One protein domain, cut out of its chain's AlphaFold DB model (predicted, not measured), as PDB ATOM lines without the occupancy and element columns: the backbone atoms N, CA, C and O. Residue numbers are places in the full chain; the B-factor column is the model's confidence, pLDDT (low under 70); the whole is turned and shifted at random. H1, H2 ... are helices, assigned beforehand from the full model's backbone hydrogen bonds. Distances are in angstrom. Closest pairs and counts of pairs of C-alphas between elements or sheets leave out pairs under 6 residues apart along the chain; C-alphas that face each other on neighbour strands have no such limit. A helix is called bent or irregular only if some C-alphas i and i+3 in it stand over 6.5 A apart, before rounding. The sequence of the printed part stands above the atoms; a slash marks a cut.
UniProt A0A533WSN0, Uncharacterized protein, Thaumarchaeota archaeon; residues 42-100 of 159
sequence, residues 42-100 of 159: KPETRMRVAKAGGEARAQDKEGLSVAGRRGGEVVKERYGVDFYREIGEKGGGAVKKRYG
ATOM      1  N   LYS A  42     117.441 111.700  90.995       93.06
ATOM      2  CA  LYS A  42     117.067 110.828  92.117       93.06
ATOM      3  C   LYS A  42     118.174 109.791  92.394       93.06
ATOM      4  O   LYS A  42     118.810 109.335  91.437       93.06
ATOM      5  N   PRO A  43     118.377 109.373  93.659       93.88
ATOM      6  CA  PRO A  43     119.405 108.394  94.024       93.88
ATOM      7  C   PRO A  43     119.376 107.122  93.166       93.88
ATOM      8  O   PRO A  43     120.416 106.696  92.674       93.88
ATOM      9  N   GLU A  44     118.188 106.587  92.887       95.44
ATOM     10  CA  GLU A  44     117.999 105.404  92.038       95.44
ATOM     11  C   GLU A  44     118.557 105.590  90.622       95.44
ATOM     12  O   GLU A  44     119.221 104.709  90.083       95.44
ATOM     13  N   THR A  45     118.333 106.755  90.011       93.81
ATOM     14  CA  THR A  45     118.854 107.055  88.673       93.81
ATOM     15  C   THR A  45     120.367 107.219  88.692       93.81
ATOM     16  O   THR A  45     121.037 106.738  87.782       93.81
ATOM     17  N   ARG A  46     120.925 107.823  89.748       95.00
ATOM     18  CA  ARG A  46     122.381 107.899  89.932       95.00
ATOM     19  C   ARG A  46     122.997 106.506  90.036       95.00
ATOM     20  O   ARG A  46     123.985 106.239  89.361       95.00
ATOM     21  N   MET A  47     122.390 105.625  90.831       94.44
ATOM     22  CA  MET A  47     122.836 104.239  90.984       94.44
ATOM     23  C   MET A  47     122.731 103.462  89.673       94.44
ATOM     24  O   MET A  47     123.684 102.789  89.292       94.44
ATOM     25  N   ARG A  48     121.619 103.599  88.943       96.31
ATOM     26  CA  ARG A  48     121.422 102.938  87.646       96.31
ATOM     27  C   ARG A  48     122.477 103.358  86.627       96.31
ATOM     28  O   ARG A  48     123.056 102.502  85.972       96.31
ATOM     29  N   VAL A  49     122.752 104.660  86.520       95.81
ATOM     30  CA  VAL A  49     123.756 105.192  85.585       95.81
ATOM     31  C   VAL A  49     125.172 104.789  86.000       95.81
ATOM     32  O   VAL A  49     125.953 104.388  85.144       95.81
ATOM     33  N   ALA A  50     125.498 104.830  87.296       94.81
ATOM     34  CA  ALA A  50     126.793 104.368  87.795       94.81
ATOM     35  C   ALA A  50     127.009 102.873  87.517       94.81
ATOM     36  O   ALA A  50     128.069 102.489  87.030       94.81
ATOM     37  N   LYS A  51     125.985 102.046  87.765       95.19
ATOM     38  CA  LYS A  51     126.012 100.609  87.482       95.19
ATOM     39  C   LYS A  51     126.188 100.341  85.988       95.19
ATOM     40  O   LYS A  51     127.131  99.656  85.622       95.19
ATOM     41  N   ALA A  52     125.358 100.944  85.137       94.75
ATOM     42  CA  ALA A  52     125.451 100.774  83.686       94.75
ATOM     43  C   ALA A  52     126.810 101.241  83.132       94.75
ATOM     44  O   ALA A  52     127.395 100.572  82.287       94.75
ATOM     45  N   GLY A  53     127.347 102.355  83.640       93.44
ATOM     46  CA  GLY A  53     128.678 102.838  83.267       93.44
ATOM     47  C   GLY A  53     129.802 101.897  83.711       93.44
ATOM     48  O   GLY A  53     130.743 101.664  82.953       93.44
ATOM     49  N   GLY A  54     129.693 101.326  84.914       92.19
ATOM     50  CA  GLY A  54     130.627 100.324  85.423       92.19
ATOM     51  C   GLY A  54     130.573  99.013  84.636       92.19
ATOM     52  O   GLY A  54     131.617  98.489  84.265       92.19
ATOM     53  N   GLU A  55     129.376  98.515  84.326       92.12
ATOM     54  CA  GLU A  55     129.166  97.298  83.530       92.12
ATOM     55  C   GLU A  55     129.674  97.462  82.096       92.12
ATOM     56  O   GLU A  55     130.394  96.595  81.604       92.12
ATOM     57  N   ALA A  56     129.380  98.596  81.455       89.44
ATOM     58  CA  ALA A  56     129.898  98.911  80.126       89.44
ATOM     59  C   ALA A  56     131.433  98.927  80.106       89.44
ATOM     60  O   ALA A  56     132.048  98.426  79.170       89.44
ATOM     61  N   ARG A  57     132.067  99.456  81.162       87.56
ATOM     62  CA  ARG A  57     133.525  99.397  81.306       87.56
ATOM     63  C   ARG A  57     134.023  97.983  81.573       87.56
ATOM     64  O   ARG A  57     134.983  97.579  80.940       87.56
ATOM     65  N   ALA A  58     133.374  97.212  82.440       86.88
ATOM     66  CA  ALA A  58     133.804  95.854  82.785       86.88
ATOM     67  C   ALA A  58     133.832  94.889  81.583       86.88
ATOM     68  O   ALA A  58     134.592  93.920  81.595       86.88
ATOM     69  N   GLN A  59     133.026  95.153  80.551       88.69
ATOM     70  CA  GLN A  59     133.052  94.401  79.294       88.69
ATOM     71  C   GLN A  59     134.344  94.646  78.489       88.69
ATOM     72  O   GLN A  59     134.831  93.731  77.828       88.69
ATOM     73  N   ASP A  60     134.949  95.830  78.603       92.19
ATOM     74  CA  ASP A  60     136.204  96.215  77.947       92.19
ATOM     75  C   ASP A  60     137.430  95.849  78.807       92.19
ATOM     76  O   ASP A  60     138.111  96.694  79.397       92.19
ATOM     77  N   LYS A  61     137.706  94.545  78.914       91.31
ATOM     78  CA  LYS A  61     138.830  94.028  79.717       91.31
ATOM     79  C   LYS A  61     140.188  94.523  79.219       91.31
ATOM     80  O   LYS A  61     141.068  94.817  80.031       91.31
ATOM     81  N   GLU A  62     140.362  94.607  77.904       92.88
ATOM     82  CA  GLU A  62     141.611  95.065  77.293       92.88
ATOM     83  C   GLU A  62     141.848  96.546  77.577       92.88
ATOM     84  O   GLU A  62     142.920  96.910  78.068       92.88
ATOM     85  N   GLY A  63     140.836  97.394  77.383       92.25
ATOM     86  CA  GLY A  63     140.914  98.812  77.709       92.25
ATOM     87  C   GLY A  63     141.160  99.060  79.196       92.25
ATOM     88  O   GLY A  63     141.976  99.923  79.530       92.25
ATOM     89  N   LEU A  64     140.553  98.277  80.099       92.56
ATOM     90  CA  LEU A  64     140.868  98.347  81.534       92.56
ATOM     91  C   LEU A  64     142.323  97.984  81.827       92.56
ATOM     92  O   LEU A  64     142.975  98.674  82.609       92.56
ATOM     93  N   SER A  65     142.832  96.919  81.211       91.88
ATOM     94  CA  SER A  65     144.216  96.482  81.398       91.88
ATOM     95  C   SER A  65     145.205  97.547  80.917       91.88
ATOM     96  O   SER A  65     146.129  97.919  81.643       91.88
ATOM     97  N   VAL A  66     144.968  98.118  79.731       93.81
ATOM     98  CA  VAL A  66     145.795  99.195  79.164       93.81
ATOM     99  C   VAL A  66     145.721 100.458  80.022       93.81
ATOM    100  O   VAL A  66     146.756 101.058  80.314       93.81
ATOM    101  N   ALA A  67     144.527 100.858  80.463       92.25
ATOM    102  CA  ALA A  67     144.352 102.015  81.337       92.25
ATOM    103  C   ALA A  67     145.041 101.812  82.696       92.25
ATOM    104  O   ALA A  67     145.709 102.722  83.186       92.25
ATOM    105  N   GLY A  68     144.930 100.613  83.273       92.56
ATOM    106  CA  GLY A  68     145.594 100.239  84.518       92.56
ATOM    107  C   GLY A  68     147.115 100.265  84.394       92.56
ATOM    108  O   GLY A  68     147.786 100.869  85.231       92.56
ATOM    109  N   ARG A  69     147.664  99.686  83.317       93.81
ATOM    110  CA  ARG A  69     149.106  99.720  83.036       93.81
ATOM    111  C   ARG A  69     149.608 101.152  82.882       93.81
ATOM    112  O   ARG A  69     150.534 101.531  83.588       93.81
ATOM    113  N   ARG A  70     148.966 101.953  82.027       94.25
ATOM    114  CA  ARG A  70     149.336 103.363  81.811       94.25
ATOM    115  C   ARG A  70     149.268 104.170  83.106       94.25
ATOM    116  O   ARG A  70     150.165 104.954  83.389       94.25
ATOM    117  N   GLY A  71     148.232 103.958  83.919       91.38
ATOM    118  CA  GLY A  71     148.119 104.590  85.233       91.38
ATOM    119  C   GLY A  71     149.276 104.211  86.161       91.38
ATOM    120  O   GLY A  71     149.859 105.081  86.802       91.38
ATOM    121  N   GLY A  72     149.648 102.929  86.188       91.31
ATOM    122  CA  GLY A  72     150.799 102.440  86.944       91.31
ATOM    123  C   GLY A  72     152.131 103.010  86.452       91.31
ATOM    124  O   GLY A  72     152.948 103.425  87.264       91.31
ATOM    125  N   GLU A  73     152.339 103.095  85.139       91.94
ATOM    126  CA  GLU A  73     153.547 103.677  84.542       91.94
ATOM    127  C   GLU A  73     153.716 105.149  84.930       91.94
ATOM    128  O   GLU A  73     154.785 105.530  85.397       91.94
ATOM    129  N   VAL A  74     152.644 105.945  84.858       93.75
ATOM    130  CA  VAL A  74     152.669 107.358  85.274       93.75
ATOM    131  C   VAL A  74     152.981 107.505  86.766       93.75
ATOM    132  O   VAL A  74     153.714 108.407  87.167       93.75
ATOM    133  N   VAL A  75     152.428 106.636  87.616       91.94
ATOM    134  CA  VAL A  75     152.723 106.653  89.058       91.94
ATOM    135  C   VAL A  75     154.175 106.253  89.318       91.94
ATOM    136  O   VAL A  75     154.855 106.916  90.101       91.94
ATOM    137  N   LYS A  76     154.675 105.224  88.631       90.81
ATOM    138  CA  LYS A  76     156.071 104.787  88.719       90.81
ATOM    139  C   LYS A  76     157.042 105.869  88.266       90.81
ATOM    140  O   LYS A  76     158.062 106.057  88.915       90.81
ATOM    141  N   GLU A  77     156.730 106.587  87.195       91.62
ATOM    142  CA  GLU A  77     157.542 107.705  86.713       91.62
ATOM    143  C   GLU A  77     157.586 108.851  87.735       91.62
ATOM    144  O   GLU A  77     158.647 109.406  87.998       91.62
ATOM    145  N   ARG A  78     156.449 109.172  88.366       91.56
ATOM    146  CA  ARG A  78     156.357 110.270  89.342       91.56
ATOM    147  C   ARG A  78     157.020 109.973  90.682       91.56
ATOM    148  O   ARG A  78     157.608 110.876  91.268       91.56
ATOM    149  N   TYR A  79     156.855 108.758  91.196       88.94
ATOM    150  CA  TYR A  79     157.203 108.423  92.582       88.94
ATOM    151  C   TYR A  79     158.288 107.348  92.711       88.94
ATOM    152  O   TYR A  79     158.759 107.073  93.813       88.94
ATOM    153  N   GLY A  80     158.703 106.736  91.604       91.00
ATOM    154  CA  GLY A  80     159.752 105.727  91.596       91.00
ATOM    155  C   GLY A  80     159.356 104.409  92.264       91.00
ATOM    156  O   GLY A  80     158.190 104.109  92.530       91.00
ATOM    157  N   VAL A  81     160.367 103.571  92.496       89.38
ATOM    158  CA  VAL A  81     160.198 102.195  92.993       89.38
ATOM    159  C   VAL A  81     159.925 102.155  94.499       89.38
ATOM    160  O   VAL A  81     159.234 101.255  94.976       89.38
ATOM    161  N   ASP A  82     160.432 103.137  95.245       88.88
ATOM    162  CA  ASP A  82     160.290 103.193  96.703       88.88
ATOM    163  C   ASP A  82     158.835 103.411  97.129       88.88
ATOM    164  O   ASP A  82     158.387 102.815  98.107       88.88
ATOM    165  N   PHE A  83     158.046 104.133  96.328       91.19
ATOM    166  CA  PHE A  83     156.603 104.258  96.535       91.19
ATOM    167  C   PHE A  83     155.890 102.901  96.527       91.19
ATOM    168  O   PHE A  83     155.076 102.618  97.405       91.19
ATOM    169  N   TYR A  84     156.222 102.026  95.573       87.56
ATOM    170  CA  TYR A  84     155.638 100.684  95.502       87.56
ATOM    171  C   TYR A  84     156.075  99.794  96.664       87.56
ATOM    172  O   TYR A  84     155.281  98.986  97.153       87.56
ATOM    173  N   ARG A  85     157.317  99.959  97.129       90.81
ATOM    174  CA  ARG A  85     157.821  99.267  98.317       90.81
ATOM    175  C   ARG A  85     157.032  99.680  99.554       90.81
ATOM    176  O   ARG A  85     156.489  98.819 100.236       90.81
ATOM    177  N   GLU A  86     156.873 100.981  99.775       92.56
ATOM    178  CA  GLU A  86     156.164 101.522 100.934       92.56
ATOM    179  C   GLU A  86     154.683 101.114 100.955       92.56
ATOM    180  O   GLU A  86     154.176 100.659 101.983       92.56
ATOM    181  N   ILE A  87     153.961 101.231  99.831       92.38
ATOM    182  CA  ILE A  87     152.548 100.811  99.781       92.38
ATOM    183  C   ILE A  87     152.403  99.293  99.942       92.38
ATOM    184  O   ILE A  87     151.439  98.835 100.560       92.38
ATOM    185  N   GLY A  88     153.362  98.515  99.431       89.81
ATOM    186  CA  GLY A  88     153.415  97.065  99.599       89.81
ATOM    187  C   GLY A  88     153.639  96.669 101.057       89.81
ATOM    188  O   GLY A  88     152.902  95.841 101.588       89.81
ATOM    189  N   GLU A  89     154.591  97.311 101.733       92.94
ATOM    190  CA  GLU A  89     154.865  97.114 103.159       92.94
ATOM    191  C   GLU A  89     153.673  97.513 104.030       92.94
ATOM    192  O   GLU A  89     153.275  96.755 104.914       92.94
ATOM    193  N   LYS A  90     153.035  98.657 103.753       93.12
ATOM    194  CA  LYS A  90     151.817  99.085 104.460       93.12
ATOM    195  C   LYS A  90     150.670  98.095 104.263       93.12
ATOM    196  O   LYS A  90     149.997  97.738 105.231       93.12
ATOM    197  N   GLY A  91     150.454  97.630 103.032       88.94
ATOM    198  CA  GLY A  91     149.434  96.632 102.713       88.94
ATOM    199  C   GLY A  91     149.694  95.298 103.415       88.94
ATOM    200  O   GLY A  91     148.823  94.786 104.119       88.94
ATOM    201  N   GLY A  92     150.914  94.772 103.297       88.19
ATOM    202  CA  GLY A  92     151.334  93.533 103.951       88.19
ATOM    203  C   GLY A  92     151.279  93.627 105.475       88.19
ATOM    204  O   GLY A  92     150.755  92.731 106.133       88.19
ATOM    205  N   GLY A  93     151.730  94.745 106.047       87.25
ATOM    206  CA  GLY A  93     151.650  95.024 107.478       87.25
ATOM    207  C   GLY A  93     150.209  95.077 107.990       87.25
ATOM    208  O   GLY A  93     149.914  94.526 109.051       87.25
ATOM    209  N   ALA A  94     149.287  95.666 107.224       89.06
ATOM    210  CA  ALA A  94     147.867  95.696 107.570       89.06
ATOM    211  C   ALA A  94     147.237  94.294 107.570       89.06
ATOM    212  O   ALA A  94     146.487  93.965 108.492       89.06
ATOM    213  N   VAL A  95     147.560  93.458 106.578       88.19
ATOM    214  CA  VAL A  95     147.102  92.058 106.518       88.19
ATOM    215  C   VAL A  95     147.679  91.262 107.686       88.19
ATOM    216  O   VAL A  95     146.926  90.639 108.432       88.19
ATOM    217  N   LYS A  96     148.991  91.363 107.925       87.31
ATOM    218  CA  LYS A  96     149.668  90.700 109.046       87.31
ATOM    219  C   LYS A  96     149.084  91.097 110.399       87.31
ATOM    220  O   LYS A  96     148.884  90.235 111.246       87.31
ATOM    221  N   LYS A  97     148.762  92.377 110.602       86.88
ATOM    222  CA  LYS A  97     148.127  92.856 111.839       86.88
ATOM    223  C   LYS A  97     146.712  92.300 112.026       86.88
ATOM    224  O   LYS A  97     146.315  92.054 113.159       86.88
ATOM    225  N   ARG A  98     145.946  92.135 110.943       87.06
ATOM    226  CA  ARG A  98     144.562  91.635 110.998       87.06
ATOM    227  C   ARG A  98     144.480  90.130 111.215       87.06
ATOM    228  O   ARG A  98     143.625  89.689 111.971       87.06
ATOM    229  N   TYR A  99     145.327  89.367 110.532       84.50
ATOM    230  CA  TYR A  99     145.185  87.913 110.434       84.50
ATOM    231  C   TYR A  99     146.301  87.123 111.131       84.50
ATOM    232  O   TYR A  99     146.175  85.916 111.320       84.50
ATOM    233  N   GLY A 100     147.379  87.787 111.552       86.94
ATOM    234  CA  GLY A 100     148.476  87.150 112.274       86.94
ATOM    235  C   GLY A 100     149.304  86.190 111.417       86.94
ATOM    236  O   GLY A 100     149.253  86.196 110.187       86.94
TER     237      GLY A 100
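What this domain is: This is residues 42 to 100 of the 159 residues of an uncharacterized protein of Thaumarchaeota archaeon (UniProt A0A533WSN0). Three helical rods, H1 and the arms H2a and H2b of the bent helix H2, are joined end to end in an open arch, with a corner at each join and no packed core. The printed part has 59 residues with two named helices, H1 then H2, and no named strand; its class is all helix. It is extended, with a radius of gyration of the C-alphas of 17.1 A and spans of 41 by 31 by 20 A.

Where its parts are: H1, residues 43 to 59, begins at C-alpha 43 (119.405, 108.394, 94.024) and is 24.5 A long. H2, residues 61 to 100, was assigned as one helix by its hydrogen bonds but is bent: C-alphas 78 and 81 are 9.7 A apart. Its arms are H2a, residues 61 to 78, 25.8 A, and H2b, residues 81 to 100, 27.1 A, ending at C-alpha 100 (148.476, 87.150, 112.274).

How they stand to each other: H1 and H2a are close but not clearly touching, about perpendicular at 88 degrees; their closest C-alphas, of Arg 57 and Leu 64, are 7.4 A apart. H2a and H2b are close but not clearly touching; their closest C-alphas, of Lys 76 and Phe 83, are 7.9 A apart. These arms run opposite ways at a steep tilt of 68 degrees, only just short of about perpendicular. H1 and H2b are apart. In H1, H2a and H2b every O i to N i+4 pair is within hydrogen-bond range.

The domain as a whole: The C-alphas farthest apart, of Lys 42 and Gly 100, are 44.2 A apart. The printed part has no cut, and the H1 to H2 link is tight. No printed residue is under pLDDT 70.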